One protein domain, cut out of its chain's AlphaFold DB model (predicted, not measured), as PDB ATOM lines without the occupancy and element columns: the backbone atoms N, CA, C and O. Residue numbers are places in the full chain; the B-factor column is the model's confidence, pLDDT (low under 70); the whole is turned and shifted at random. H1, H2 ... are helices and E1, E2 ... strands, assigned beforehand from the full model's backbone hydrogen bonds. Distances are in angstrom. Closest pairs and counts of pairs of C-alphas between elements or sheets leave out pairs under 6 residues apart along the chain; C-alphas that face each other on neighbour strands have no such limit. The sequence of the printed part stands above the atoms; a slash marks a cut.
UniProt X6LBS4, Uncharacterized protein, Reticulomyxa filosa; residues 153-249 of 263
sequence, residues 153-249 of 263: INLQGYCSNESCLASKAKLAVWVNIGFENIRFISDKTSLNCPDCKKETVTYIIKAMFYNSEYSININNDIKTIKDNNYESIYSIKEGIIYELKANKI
ATOM      1  N   ILE A 153     127.001 190.314 226.104       98.06
ATOM      2  CA  ILE A 153     128.150 189.494 226.508       98.06
ATOM      3  C   ILE A 153     129.446 190.259 226.229       98.06
ATOM      4  O   ILE A 153     129.700 190.668 225.096       98.06
ATOM      5  N   ASN A 154     130.295 190.386 227.244       98.25
ATOM      6  CA  ASN A 154     131.662 190.887 227.143       98.25
ATOM      7  C   ASN A 154     132.615 189.796 227.631       98.25
ATOM      8  O   ASN A 154     132.429 189.245 228.712       98.25
ATOM      9  N   LEU A 155     133.631 189.458 226.846       97.88
ATOM     10  CA  LEU A 155     134.623 188.443 227.196       97.88
ATOM     11  C   LEU A 155     135.969 189.106 227.465       97.88
ATOM     12  O   LEU A 155     136.423 189.911 226.659       97.88
ATOM     13  N   GLN A 156     136.610 188.757 228.578       97.69
ATOM     14  CA  GLN A 156     137.950 189.226 228.914       97.69
ATOM     15  C   GLN A 156     138.976 188.150 228.579       97.69
ATOM     16  O   GLN A 156     138.843 187.011 229.036       97.69
ATOM     17  N   GLY A 157     140.031 188.513 227.857       97.12
ATOM     18  CA  GLY A 157     141.160 187.619 227.612       97.12
ATOM     19  C   GLY A 157     142.444 188.348 227.245       97.12
ATOM     20  O   GLY A 157     142.506 189.573 227.295       97.12
ATOM     21  N   TYR A 158     143.477 187.598 226.868       97.06
ATOM     22  CA  TYR A 158     144.760 188.167 226.437       97.06
ATOM     23  C   TYR A 158     144.971 188.013 224.937       97.06
ATOM     24  O   TYR A 158     144.652 186.977 224.352       97.06
ATOM     25  N   CYS A 159     145.545 189.049 224.328       97.75
ATOM     26  CA  CYS A 159     145.956 189.040 222.932       97.75
ATOM     27  C   CYS A 159     147.297 188.304 222.771       97.75
ATOM     28  O   CYS A 159     148.274 188.629 223.445       97.75
ATOM     29  N   SER A 160     147.354 187.345 221.848       97.50
ATOM     30  CA  SER A 160     148.556 186.573 221.509       97.50
ATOM     31  C   SER A 160     149.422 187.214 220.419       97.50
ATOM     32  O   SER A 160     150.508 186.723 220.129       97.50
ATOM     33  N   ASN A 161     148.967 188.308 219.799       97.75
ATOM     34  CA  ASN A 161     149.739 188.991 218.768       97.75
ATOM     35  C   ASN A 161     150.891 189.789 219.390       97.75
ATOM     36  O   ASN A 161     150.664 190.858 219.949       97.75
ATOM     37  N   GLU A 162     152.124 189.325 219.198       97.50
ATOM     38  CA  GLU A 162     153.345 189.958 219.717       97.50
ATOM     39  C   GLU A 162     153.519 191.421 219.273       97.50
ATOM     40  O   GLU A 162     154.175 192.218 219.947       97.50
ATOM     41  N   SER A 163     152.914 191.811 218.145       97.88
ATOM     42  CA  SER A 163     152.965 193.192 217.657       97.88
ATOM     43  C   SER A 163     151.955 194.127 218.342       97.88
ATOM     44  O   SER A 163     152.058 195.339 218.167       97.88
ATOM     45  N   CYS A 164     150.973 193.587 219.070       97.69
ATOM     46  CA  CYS A 164     149.881 194.314 219.723       97.69
ATOM     47  C   CYS A 164     150.355 194.986 221.021       97.69
ATOM     48  O   CYS A 164     151.115 194.380 221.782       97.69
ATOM     49  N   LEU A 165     149.900 196.212 221.308       96.12
ATOM     50  CA  LEU A 165     150.303 196.928 222.525       96.12
ATOM     51  C   LEU A 165     149.774 196.215 223.768       96.12
ATOM     52  O   LEU A 165     150.525 196.010 224.723       96.12
ATOM     53  N   ALA A 166     148.524 195.744 223.711       95.75
ATOM     54  CA  ALA A 166     147.922 194.977 224.797       95.75
ATOM     55  C   ALA A 166     148.728 193.710 225.137       95.75
ATOM     56  O   ALA A 166     148.945 193.408 226.310       95.75
ATOM     57  N   SER A 167     149.228 192.993 224.122       96.44
ATOM     58  CA  SER A 167     150.045 191.786 224.323       96.44
ATOM     59  C   SER A 167     151.406 192.112 224.943       96.44
ATOM     60  O   SER A 167     151.793 191.510 225.944       96.44
ATOM     61  N   LYS A 168     152.104 193.132 224.417       96.56
ATOM     62  CA  LYS A 168     153.413 193.578 224.927       96.56
ATOM     63  C   LYS A 168     153.362 193.989 226.398       96.56
ATOM     64  O   LYS A 168     154.277 193.672 227.153       96.56
ATOM     65  N   ALA A 169     152.288 194.662 226.800       94.94
ATOM     66  CA  ALA A 169     152.065 195.085 228.178       94.94
ATOM     67  C   ALA A 169     151.386 194.007 229.051       94.94
ATOM     68  O   ALA A 169     151.176 194.233 230.241       94.94
ATOM     69  N   LYS A 170     151.062 192.830 228.488       95.31
ATOM     70  CA  LYS A 170     150.328 191.736 229.154       95.31
ATOM     71  C   LYS A 170     148.998 192.195 229.770       95.31
ATOM     72  O   LYS A 170     148.590 191.706 230.825       95.31
ATOM     73  N   LEU A 171     148.329 193.137 229.114       95.06
ATOM     74  CA  LEU A 171     147.065 193.704 229.569       95.06
ATOM     75  C   LEU A 171     145.900 192.815 229.139       95.06
ATOM     76  O   LEU A 171     145.890 192.251 228.041       95.06
ATOM     77  N   ALA A 172     144.920 192.687 230.028       96.25
ATOM     78  CA  ALA A 172     143.676 192.005 229.720       96.25
ATOM     79  C   ALA A 172     142.806 192.899 228.828       96.25
ATOM     80  O   ALA A 172     142.761 194.120 228.999       96.25
ATOM     81  N   VAL A 173     142.114 192.279 227.876       97.06
ATOM     82  CA  VAL A 173     141.340 192.968 226.849       97.06
ATOM     83  C   VAL A 173     139.898 192.488 226.871       97.06
ATOM     84  O   VAL A 173     139.645 191.282 226.832       97.06
ATOM     85  N   TRP A 174     138.960 193.431 226.907       97.81
ATOM     86  CA  TRP A 174     137.531 193.177 226.774       97.81
ATOM     87  C   TRP A 174     137.117 193.144 225.305       97.81
ATOM     88  O   TRP A 174     137.402 194.057 224.531       97.81
ATOM     89  N   VAL A 175     136.403 192.088 224.930       97.94
ATOM     90  CA  VAL A 175     135.789 191.909 223.616       97.94
ATOM     91  C   VAL A 175     134.280 191.835 223.801       97.94
ATOM     92  O   VAL A 175     133.763 190.891 224.402       97.94
ATOM     93  N   ASN A 176     133.561 192.827 223.281       97.75
ATOM     94  CA  ASN A 176     132.105 192.813 223.282       97.75
ATOM     95  C   ASN A 176     131.574 191.951 222.131       97.75
ATOM     96  O   ASN A 176     131.920 192.162 220.971       97.75
ATOM     97  N   ILE A 177     130.715 190.998 222.475       97.88
ATOM     98  CA  ILE A 177     129.985 190.142 221.535       97.88
ATOM     99  C   ILE A 177     128.563 190.684 221.320       97.88
ATOM    100  O   ILE A 177     127.989 190.530 220.249       97.88
ATOM    101  N   GLY A 178     127.990 191.355 222.325       97.38
ATOM    102  CA  GLY A 178     126.634 191.900 222.265       97.38
ATOM    103  C   GLY A 178     125.561 190.891 222.691       97.38
ATOM    104  O   GLY A 178     125.793 190.033 223.544       97.38
ATOM    105  N   PHE A 179     124.346 191.035 222.159       97.00
ATOM    106  CA  PHE A 179     123.189 190.203 222.516       97.00
ATOM    107  C   PHE A 179     123.093 188.976 221.613       97.00
ATOM    108  O   PHE A 179     122.301 188.952 220.671       97.00
ATOM    109  N   GLU A 180     123.922 187.976 221.887       97.62
ATOM    110  CA  GLU A 180     124.035 186.792 221.042       97.62
ATOM    111  C   GLU A 180     124.034 185.493 221.861       97.62
ATOM    112  O   GLU A 180     124.068 185.495 223.097       97.62
ATOM    113  N   ASN A 181     123.954 184.366 221.153       97.25
ATOM    114  CA  ASN A 181     124.180 183.036 221.697       97.25
ATOM    115  C   ASN A 181     125.501 182.509 221.143       97.25
ATOM    116  O   ASN A 181     125.576 182.148 219.968       97.25
ATOM    117  N   ILE A 182     126.518 182.438 221.993       97.31
ATOM    118  CA  ILE A 182     127.830 181.934 221.608       97.31
ATOM    119  C   ILE A 182     128.126 180.615 222.294       97.31
ATOM    120  O   ILE A 182     127.799 180.398 223.461       97.31
ATOM    121  N   ARG A 183     128.816 179.740 221.568       96.75
ATOM    122  CA  ARG A 183     129.374 178.509 222.108       96.75
ATOM    123  C   ARG A 183     130.850 178.454 221.767       96.75
ATOM    124  O   ARG A 183     131.203 178.499 220.592       96.75
ATOM    125  N   PHE A 184     131.700 178.351 222.779       96.56
ATOM    126  CA  PHE A 184     133.144 178.393 222.587       96.56
ATOM    127  C   PHE A 184     133.880 177.463 223.551       96.56
ATOM    128  O   PHE A 184     133.336 177.043 224.576       96.56
ATOM    129  N   ILE A 185     135.115 177.119 223.185       96.12
ATOM    130  CA  ILE A 185     136.034 176.362 224.037       96.12
ATOM    131  C   ILE A 185     137.098 177.351 224.496       96.12
ATOM    132  O   ILE A 185     137.765 177.967 223.665       96.12
ATOM    133  N   SER A 186     137.210 177.539 225.807       94.19
ATOM    134  CA  SER A 186     137.952 178.657 226.407       94.19
ATOM    135  C   SER A 186     139.433 178.746 226.030       94.19
ATOM    136  O   SER A 186     139.981 179.842 226.071       94.19
ATOM    137  N   ASP A 187     140.061 177.635 225.648       91.19
ATOM    138  CA  ASP A 187     141.476 177.520 225.268       91.19
ATOM    139  C   ASP A 187     141.721 177.494 223.748       91.19
ATOM    140  O   ASP A 187     142.867 177.583 223.308       91.19
ATOM    141  N   LYS A 188     140.672 177.348 222.928       93.94
ATOM    142  CA  LYS A 188     140.805 177.183 221.464       93.94
ATOM    143  C   LYS A 188     140.211 178.324 220.660       93.94
ATOM    144  O   LYS A 188     140.559 178.489 219.495       93.94
ATOM    145  N   THR A 189     139.274 179.062 221.236       96.00
ATOM    146  CA  THR A 189     138.580 180.127 220.520       96.00
ATOM    147  C   THR A 189     139.427 181.393 220.488       96.00
ATOM    148  O   THR A 189     139.893 181.857 221.521       96.00
ATOM    149  N   SER A 190     139.589 181.962 219.296       96.62
ATOM    150  CA  SER A 190     140.199 183.269 219.068       96.62
ATOM    151  C   SER A 190     139.124 184.322 218.811       96.62
ATOM    152  O   SER A 190     138.207 184.097 218.024       96.62
ATOM    153  N   LEU A 191     139.241 185.484 219.450       97.19
ATOM    154  CA  LEU A 191     138.361 186.633 219.223       97.19
ATOM    155  C   LEU A 191     139.140 187.838 218.697       97.19
ATOM    156  O   LEU A 191     140.354 187.962 218.901       97.19
ATOM    157  N   ASN A 192     138.426 188.744 218.031       97.62
ATOM    158  CA  ASN A 192     138.986 189.988 217.517       97.62
ATOM    159  C   ASN A 192     139.454 190.892 218.660       97.62
ATOM    160  O   ASN A 192     138.660 191.347 219.479       97.62
ATOM    161  N   CYS A 193     140.755 191.170 218.697       97.81
ATOM    162  CA  CYS A 193     141.328 192.121 219.637       97.81
ATOM    163  C   CYS A 193     140.930 193.551 219.227       97.81
ATOM    164  O   CYS A 193     141.216 193.924 218.092       97.81
ATOM    165  N   PRO A 194     140.327 194.376 220.101       96.06
ATOM    166  CA  PRO A 194     139.991 195.767 219.785       96.06
ATOM    167  C   PRO A 194     141.213 196.641 219.459       96.06
ATOM    168  O   PRO A 194     141.091 197.551 218.645       96.06
ATOM    169  N   ASP A 195     142.381 196.349 220.044       95.50
ATOM    170  CA  ASP A 195     143.614 197.118 219.825       95.50
ATOM    171  C   ASP A 195     144.208 196.837 218.432       95.50
ATOM    172  O   ASP A 195     144.278 197.716 217.574       95.50
ATOM    173  N   CYS A 196     144.560 195.576 218.143       96.88
ATOM    174  CA  CYS A 196     145.193 195.228 216.866       96.88
ATOM    175  C   CYS A 196     144.227 194.778 215.757       96.88
ATOM    176  O   CYS A 196     144.688 194.493 214.653       96.88
ATOM    177  N   LYS A 197     142.920 194.672 216.036       96.19
ATOM    178  CA  LYS A 197     141.845 194.278 215.098       96.19
ATOM    179  C   LYS A 197     142.027 192.904 214.433       96.19
ATOM    180  O   LYS A 197     141.539 192.680 213.332       96.19
ATOM    181  N   LYS A 198     142.750 191.989 215.086       97.69
ATOM    182  CA  LYS A 198     143.008 190.615 214.610       97.69
ATOM    183  C   LYS A 198     142.412 189.590 215.570       97.69
ATOM    184  O   LYS A 198     142.432 189.825 216.781       97.69
ATOM    185  N   GLU A 199     141.989 188.438 215.056       97.62
ATOM    186  CA  GLU A 199     141.487 187.287 215.829       97.62
ATOM    187  C   GLU A 199     142.599 186.616 216.642       97.62
ATOM    188  O   GLU A 199     143.194 185.620 216.247       97.62
ATOM    189  N   THR A 200     142.949 187.225 217.767       97.62
ATOM    190  CA  THR A 200     144.177 186.916 218.517       97.62
ATOM    191  C   THR A 200     143.940 186.848 220.018       97.62
ATOM    192  O   THR A 200     144.854 186.530 220.769       97.62
ATOM    193  N   VAL A 201     142.725 187.123 220.491       97.44
ATOM    194  CA  VAL A 201     142.381 186.951 221.904       97.44
ATOM    195  C   VAL A 201     142.025 185.485 222.140       97.44
ATOM    196  O   VAL A 201     140.943 185.070 221.741       97.44
ATOM    197  N   THR A 202     142.930 184.700 222.732       94.12
ATOM    198  CA  THR A 202     142.801 183.226 222.831       94.12
ATOM    199  C   THR A 202     142.613 182.690 224.250       94.12
ATOM    200  O   THR A 202     142.108 181.587 224.421       94.12
ATOM    201  N   TYR A 203     143.004 183.448 225.276       93.94
ATOM    202  CA  TYR A 203     142.967 183.004 226.673       93.94
ATOM    203  C   TYR A 203     141.853 183.728 227.430       93.94
ATOM    204  O   TYR A 203     142.088 184.761 228.060       93.94
ATOM    205  N   ILE A 204     140.620 183.232 227.295       97.44
ATOM    206  CA  ILE A 204     139.437 183.864 227.892       97.44
ATOM    207  C   ILE A 204     139.346 183.498 229.376       97.44
ATOM    208  O   ILE A 204     139.143 182.336 229.724       97.44
ATOM    209  N   ILE A 205     139.457 184.503 230.244       96.69
ATOM    210  CA  ILE A 205     139.501 184.345 231.708       96.69
ATOM    211  C   ILE A 205     138.194 184.727 232.396       96.69
ATOM    212  O   ILE A 205     137.879 184.205 233.468       96.69
ATOM    213  N   LYS A 206     137.412 185.636 231.807       97.25
ATOM    214  CA  LYS A 206     136.139 186.089 232.374       97.25
ATOM    215  C   LYS A 206     135.102 186.326 231.288       97.25
ATOM    216  O   LYS A 206     135.434 186.677 230.158       97.25
ATOM    217  N   ALA A 207     133.845 186.174 231.670       97.56
ATOM    218  CA  ALA A 207     132.692 186.642 230.924       97.56
ATOM    219  C   ALA A 207     131.900 187.604 231.810       97.56
ATOM    220  O   ALA A 207     131.631 187.289 232.965       97.56
ATOM    221  N   MET A 208     131.534 188.758 231.276       96.50
ATOM    222  CA  MET A 208     130.682 189.740 231.926       96.50
ATOM    223  C   MET A 208     129.401 189.909 231.113       96.50
ATOM    224  O   MET A 208     129.439 190.129 229.902       96.50
ATOM    225  N   PHE A 209     128.266 189.818 231.792       96.62
ATOM    226  CA  PHE A 209     126.952 190.126 231.250       96.62
ATOM    227  C   PHE A 209     126.546 191.497 231.764       96.62
ATOM    228  O   PHE A 209     126.460 191.692 232.974       96.62
ATOM    229  N   TYR A 210     126.309 192.434 230.851       95.62
ATOM    230  CA  TYR A 210     125.968 193.810 231.199       95.62
ATOM    231  C   TYR A 210     124.627 194.196 230.586       95.62
ATOM    232  O   TYR A 210     124.414 194.006 229.387       95.62
ATOM    233  N   ASN A 211     123.711 194.723 231.400       93.44
ATOM    234  CA  ASN A 211     122.378 195.169 230.993       93.44
ATOM    235  C   ASN A 211     121.651 194.142 230.094       93.44
ATOM    236  O   ASN A 211     121.118 194.465 229.025       93.44
ATOM    237  N   SER A 212     121.697 192.866 230.491       92.38
ATOM    238  CA  SER A 212     121.147 191.751 229.718       92.38
ATOM    239  C   SER A 212     120.563 190.668 230.623       92.38
ATOM    240  O   SER A 212     121.086 190.404 231.701       92.38
ATOM    241  N   GLU A 213     119.493 190.019 230.167       92.69
ATOM    242  CA  GLU A 213     119.074 188.732 230.728       92.69
ATOM    243  C   GLU A 213     120.014 187.662 230.188       92.69
ATOM    244  O   GLU A 213     120.206 187.584 228.971       92.69
ATOM    245  N   TYR A 214     120.580 186.819 231.050       94.38
ATOM    246  CA  TYR A 214     121.604 185.881 230.608       94.38
ATOM    247  C   TYR A 214     121.399 184.449 231.092       94.38
ATOM    248  O   TYR A 214     120.685 184.159 232.055       94.38
ATOM    249  N   SER A 215     122.041 183.523 230.384       93.19
ATOM    250  CA  SER A 215     122.184 182.146 230.837       93.19
ATOM    251  C   SER A 215     123.554 181.602 230.487       93.19
ATOM    252  O   SER A 215     124.003 181.733 229.346       93.19
ATOM    253  N   ILE A 216     124.172 180.941 231.459       94.88
ATOM    254  CA  ILE A 216     125.452 180.255 231.300       94.88
ATOM    255  C   ILE A 216     125.186 178.757 231.367       94.88
ATOM    256  O   ILE A 216     124.615 178.273 232.348       94.88
ATOM    257  N   ASN A 217     125.612 178.034 230.337       94.31
ATOM    258  CA  ASN A 217     125.609 176.581 230.296       94.31
ATOM    259  C   ASN A 217     127.055 176.080 230.152       94.31
ATOM    260  O   ASN A 217     127.822 176.573 229.324       94.31
ATOM    261  N   ILE A 218     127.433 175.127 230.999       94.19
ATOM    262  CA  ILE A 218     128.799 174.616 231.124       94.19
ATOM    263  C   ILE A 218     128.732 173.120 230.852       94.19
ATOM    264  O   ILE A 218     128.169 172.388 231.654       94.19
ATOM    265  N   ASN A 219     129.286 172.693 229.714       86.88
ATOM    266  CA  ASN A 219     129.472 171.301 229.286       86.88
ATOM    267  C   ASN A 219     128.519 170.244 229.900       86.88
ATOM    268  O   ASN A 219     128.867 169.679 230.927       86.88
ATOM    269  N   ASN A 220     127.396 169.923 229.238       63.62
ATOM    270  CA  ASN A 220     126.386 168.880 229.556       63.62
ATOM    271  C   ASN A 220     125.857 168.772 231.003       63.62
ATOM    272  O   ASN A 220     124.853 168.092 231.225       63.62
ATOM    273  N   ASP A 221     126.456 169.445 231.974       62.62
ATOM    274  CA  ASP A 221     125.901 169.640 233.290       62.62
ATOM    275  C   ASP A 221     124.803 170.691 233.143       62.62
ATOM    276  O   ASP A 221     125.030 171.819 232.712       62.62
ATOM    277  N   ILE A 222     123.581 170.329 233.533       58.56
ATOM    278  CA  ILE A 222     122.383 171.183 233.461       58.56
ATOM    279  C   ILE A 222     122.456 172.291 234.534       58.56
ATOM    280  O   ILE A 222     121.452 172.704 235.114       58.56
ATOM    281  N   LYS A 223     123.649 172.786 234.874       68.94
ATOM    282  CA  LYS A 223     123.797 173.908 235.793       68.94
ATOM    283  C   LYS A 223     123.589 175.198 235.015       68.94
ATOM    284  O   LYS A 223     124.525 175.927 234.715       68.94
ATOM    285  N   THR A 224     122.325 175.455 234.698       72.88
ATOM    286  CA  THR A 224     121.912 176.730 234.119       72.88
ATOM    287  C   THR A 224     121.920 177.768 235.229       72.88
ATOM    288  O   THR A 224     121.088 177.715 236.136       72.88
ATOM    289  N   ILE A 225     122.865 178.701 235.175       79.50
ATOM    290  CA  ILE A 225     122.810 179.904 236.006       79.50
ATOM    291  C   ILE A 225     121.949 180.910 235.244       79.50
ATOM    292  O   ILE A 225     122.258 181.223 234.093       79.50
ATOM    293  N   LYS A 226     120.852 181.352 235.861       75.25
ATOM    294  CA  LYS A 226     120.002 182.445 235.384       75.25
ATOM    295  C   LYS A 226     119.911 183.471 236.495       75.25
ATOM    296  O   LYS A 226     119.587 183.102 237.622       75.25
ATOM    297  N   ASP A 227     120.185 184.718 236.160       73.00
ATOM    298  CA  ASP A 227     120.060 185.846 237.070       73.00
ATOM    299  C   ASP A 227     119.637 187.087 236.275       73.00
ATOM    300  O   ASP A 227     119.834 187.148 235.060       73.00
ATOM    301  N   ASN A 228     119.071 188.064 236.976       67.06
ATOM    302  CA  ASN A 228     118.576 189.318 236.407       67.06
ATOM    303  C   ASN A 228     119.358 190.533 236.930       67.06
ATOM    304  O   ASN A 228     118.872 191.663 236.851       67.06
ATOM    305  N   ASN A 229     120.552 190.311 237.484       75.81
ATOM    306  CA  ASN A 229     121.421 191.402 237.908       75.81
ATOM    307  C   ASN A 229     121.842 192.244 236.702       75.81
ATOM    308  O   ASN A 229     122.108 191.720 235.619       75.81
ATOM    309  N   TYR A 230     121.908 193.560 236.911       83.00
ATOM    310  CA  TYR A 230     122.311 194.519 235.882       83.00
ATOM    311  C   TYR A 230     123.717 194.227 235.347       83.00
ATOM    312  O   TYR A 230     123.983 194.398 234.158       83.00
ATOM    313  N   GLU A 231     124.583 193.724 236.221       92.00
ATOM    314  CA  GLU A 231     125.930 193.293 235.907       92.00
ATOM    315  C   GLU A 231     126.201 191.941 236.567       92.00
ATOM    316  O   GLU A 231     125.842 191.704 237.725       92.00
ATOM    317  N   SER A 232     126.820 191.027 235.827       93.12
ATOM    318  CA  SER A 232     127.300 189.766 236.378       93.12
ATOM    319  C   SER A 232     128.626 189.373 235.754       93.12
ATOM    320  O   SER A 232     128.754 189.336 234.533       93.12
ATOM    321  N   ILE A 233     129.600 189.038 236.601       94.94
ATOM    322  CA  ILE A 233     130.931 188.595 236.193       94.94
ATOM    323  C   ILE A 233     131.082 187.114 236.532       94.94
ATOM    324  O   ILE A 233     130.852 186.678 237.659       94.94
ATOM    325  N   TYR A 234     131.522 186.334 235.554       95.62
ATOM    326  CA  TYR A 234     131.751 184.905 235.669       95.62
ATOM    327  C   TYR A 234     133.192 184.556 235.294       95.62
ATOM    328  O   TYR A 234     133.697 184.968 234.252       95.62
ATOM    329  N   SER A 235     133.861 183.763 236.133       96.31
ATOM    330  CA  SER A 235     135.220 183.280 235.860       96.31
ATOM    331  C   SER A 235     135.192 182.070 234.925       96.31
ATOM    332  O   SER A 235     134.580 181.046 235.237       96.31
ATOM    333  N   ILE A 236     135.878 182.176 233.794       95.88
ATOM    334  CA  ILE A 236     135.979 181.133 232.773       95.88
ATOM    335  C   ILE A 236     137.200 180.265 233.080       95.88
ATOM    336  O   ILE A 236     138.278 180.766 233.383       95.88
ATOM    337  N   LYS A 237     137.022 178.944 233.035       95.00
ATOM    338  CA  LYS A 237     138.103 177.970 233.215       95.00
ATOM    339  C   LYS A 237     138.563 177.468 231.858       95.00
ATOM    340  O   LYS A 237     137.738 177.256 230.970       95.00
ATOM    341  N   GLU A 238     139.854 177.223 231.720       94.38
ATOM    342  CA  GLU A 238     140.455 176.660 230.508       94.38
ATOM    343  C   GLU A 238     139.949 175.246 230.190       94.38
ATOM    344  O   GLU A 238     139.606 174.477 231.093       94.38
ATOM    345  N   GLY A 239     139.913 174.899 228.900       93.62
ATOM    346  CA  GLY A 239     139.570 173.559 228.416       93.62
ATOM    347  C   GLY A 239     138.100 173.159 228.585       93.62
ATOM    348  O   GLY A 239     137.756 171.992 228.392       93.62
ATOM    349  N   ILE A 240     137.220 174.094 228.959       94.12
ATOM    350  CA  ILE A 240     135.787 173.844 229.151       94.12
ATOM    351  C   ILE A 240     134.985 174.464 228.003       94.12
ATOM    352  O   ILE A 240     135.300 175.543 227.501       94.12
ATOM    353  N   ILE A 241     133.920 173.764 227.598       95.62
ATOM    354  CA  ILE A 241     132.945 174.261 226.626       95.62
ATOM    355  C   ILE A 241     131.888 175.084 227.357       95.62
ATOM    356  O   ILE A 241     131.166 174.559 228.212       95.62
ATOM    357  N   TYR A 242     131.769 176.345 226.962       95.88
ATOM    358  CA  TYR A 242     130.756 177.268 227.448       95.88
ATOM    359  C   TYR A 242     129.746 177.561 226.347       95.88
ATOM    360  O   TYR A 242     130.115 177.770 225.193       95.88
ATOM    361  N   GLU A 243     128.471 177.594 226.712       96.44
ATOM    362  CA  GLU A 243     127.397 178.169 225.910       96.44
ATOM    363  C   GLU A 243     126.822 179.350 226.701       96.44
ATOM    364  O   GLU A 243     126.240 179.175 227.776       96.44
ATOM    365  N   LEU A 244     127.052 180.560 226.195       96.38
ATOM    366  CA  LEU A 244     126.634 181.812 226.814       96.38
ATOM    367  C   LEU A 244     125.530 182.438 225.973       96.38
ATOM    368  O   LEU A 244     125.669 182.577 224.759       96.38
ATOM    369  N   LYS A 245     124.451 182.857 226.629       96.44
ATOM    370  CA  LYS A 245     123.343 183.568 225.987       96.44
ATOM    371  C   LYS A 245     123.104 184.873 226.710       96.44
ATOM    372  O   LYS A 245     123.023 184.859 227.938       96.44
ATOM    373  N   ALA A 246     122.928 185.948 225.954       96.06
ATOM    374  CA  ALA A 246     122.443 187.220 226.466       96.06
ATOM    375  C   ALA A 246     121.299 187.747 225.602       96.06
ATOM    376  O   ALA A 246     121.391 187.796 224.378       96.06
ATOM    377  N   ASN A 247     120.237 188.196 226.259       94.62
ATOM    378  CA  ASN A 247     119.077 188.813 225.638       94.62
ATOM    379  C   ASN A 247     118.910 190.240 226.160       94.62
ATOM    380  O   ASN A 247     119.245 190.549 227.305       94.62
ATOM    381  N   LYS A 248     118.349 191.118 225.325       94.06
ATOM    382  CA  LYS A 248     117.964 192.467 225.756       94.06
ATOM    383  C   LYS A 248     116.928 192.368 226.873       94.06
ATOM    384  O   LYS A 248     115.917 191.689 226.697       94.06
ATOM    385  N   ILE A 249     117.149 193.098 227.966       87.31
ATOM    386  CA  ILE A 249     116.160 193.221 229.040       87.31
ATOM    387  C   ILE A 249     114.907 193.874 228.455       87.31
ATOM    388  O   ILE A 249     114.936 195.023 228.003       87.31
TER     389      ILE A 249
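What this domain is: This is residues 153 to 249 of the 263 residues of an uncharacterized protein of Reticulomyxa filosa (UniProt X6LBS4). What does the domain look like? It is a sandwich of two twisted four-stranded sheets, partly face to face, their strands crossed at 43 degrees; H1 lies at one far end and the E5 and E6 hairpin towards the other. What makes it? The 97 printed residues, mostly strand by class, hold eight named strands and one named helix in the order E1 H1 E2 E3 E4 E5 E6 E7 E8; the antiparallel sheets run E2 E1 E4 E7 and E3 E8 E5 E6. It is compact, with a radius of gyration of the C-alphas of 13.4 A, and spans 39 by 26 by 17 A.

Where its parts are: Where is the first sheet? It holds E2, residues 172 to 178; E1, 153 to 159, from C-alpha 153 at (128.150, 189.494, 226.508); E4, 199 to 210, 22.8 A long; and E7, 231 to 235. Where is the rest? E3 is 181 to 185, E5 212 to 218, E6 221 to 227, and E8 241 to 248, 23.6 A long, ending at (117.964, 192.467, 225.756); H1 is 165 to 168.

How they stand to each other: How is the strongly twisted first sheet paired? Within hydrogen-bond range are N 154 and O 208 of E1 and E4, 2.8 A; N 155 and O 175 of E1 and E2, 2.8 A; and N 207 and O 234 of E4 and E7, 2.9 A. E4 bends by 95 degrees at residue 203. And the second? Within that range are N 182 and O 244 of E3 and E8, 2.9 A; N 215 and O 245 of E5 and E8, 3.0 A; and N 216 and O 225 of the hairpin E5 and E6, 3.3 A. What joins these parts? The facing parts of the sheets are 9.7 A centre to centre; the closest C-alphas of E1 and E8 are those of Ile 153 and Ala 246, 6.1 A. H1, too short for an O i to N i+4 pair, has its 1 O i to N i+3 pair within range; it is on the first sheet at a height of 7.6 A, only just over E1, with 3 C-alphas.

The domain as a whole: How large is it? The two C-alphas farthest apart, of Ser 163 and Ile 222, are 40.9 A apart. Is it whole and sure? The printed part has no cut, and the one long link, E3 to E4, has 13 residues. The model's pLDDT is under 70 at residues 220 to 223 and 228.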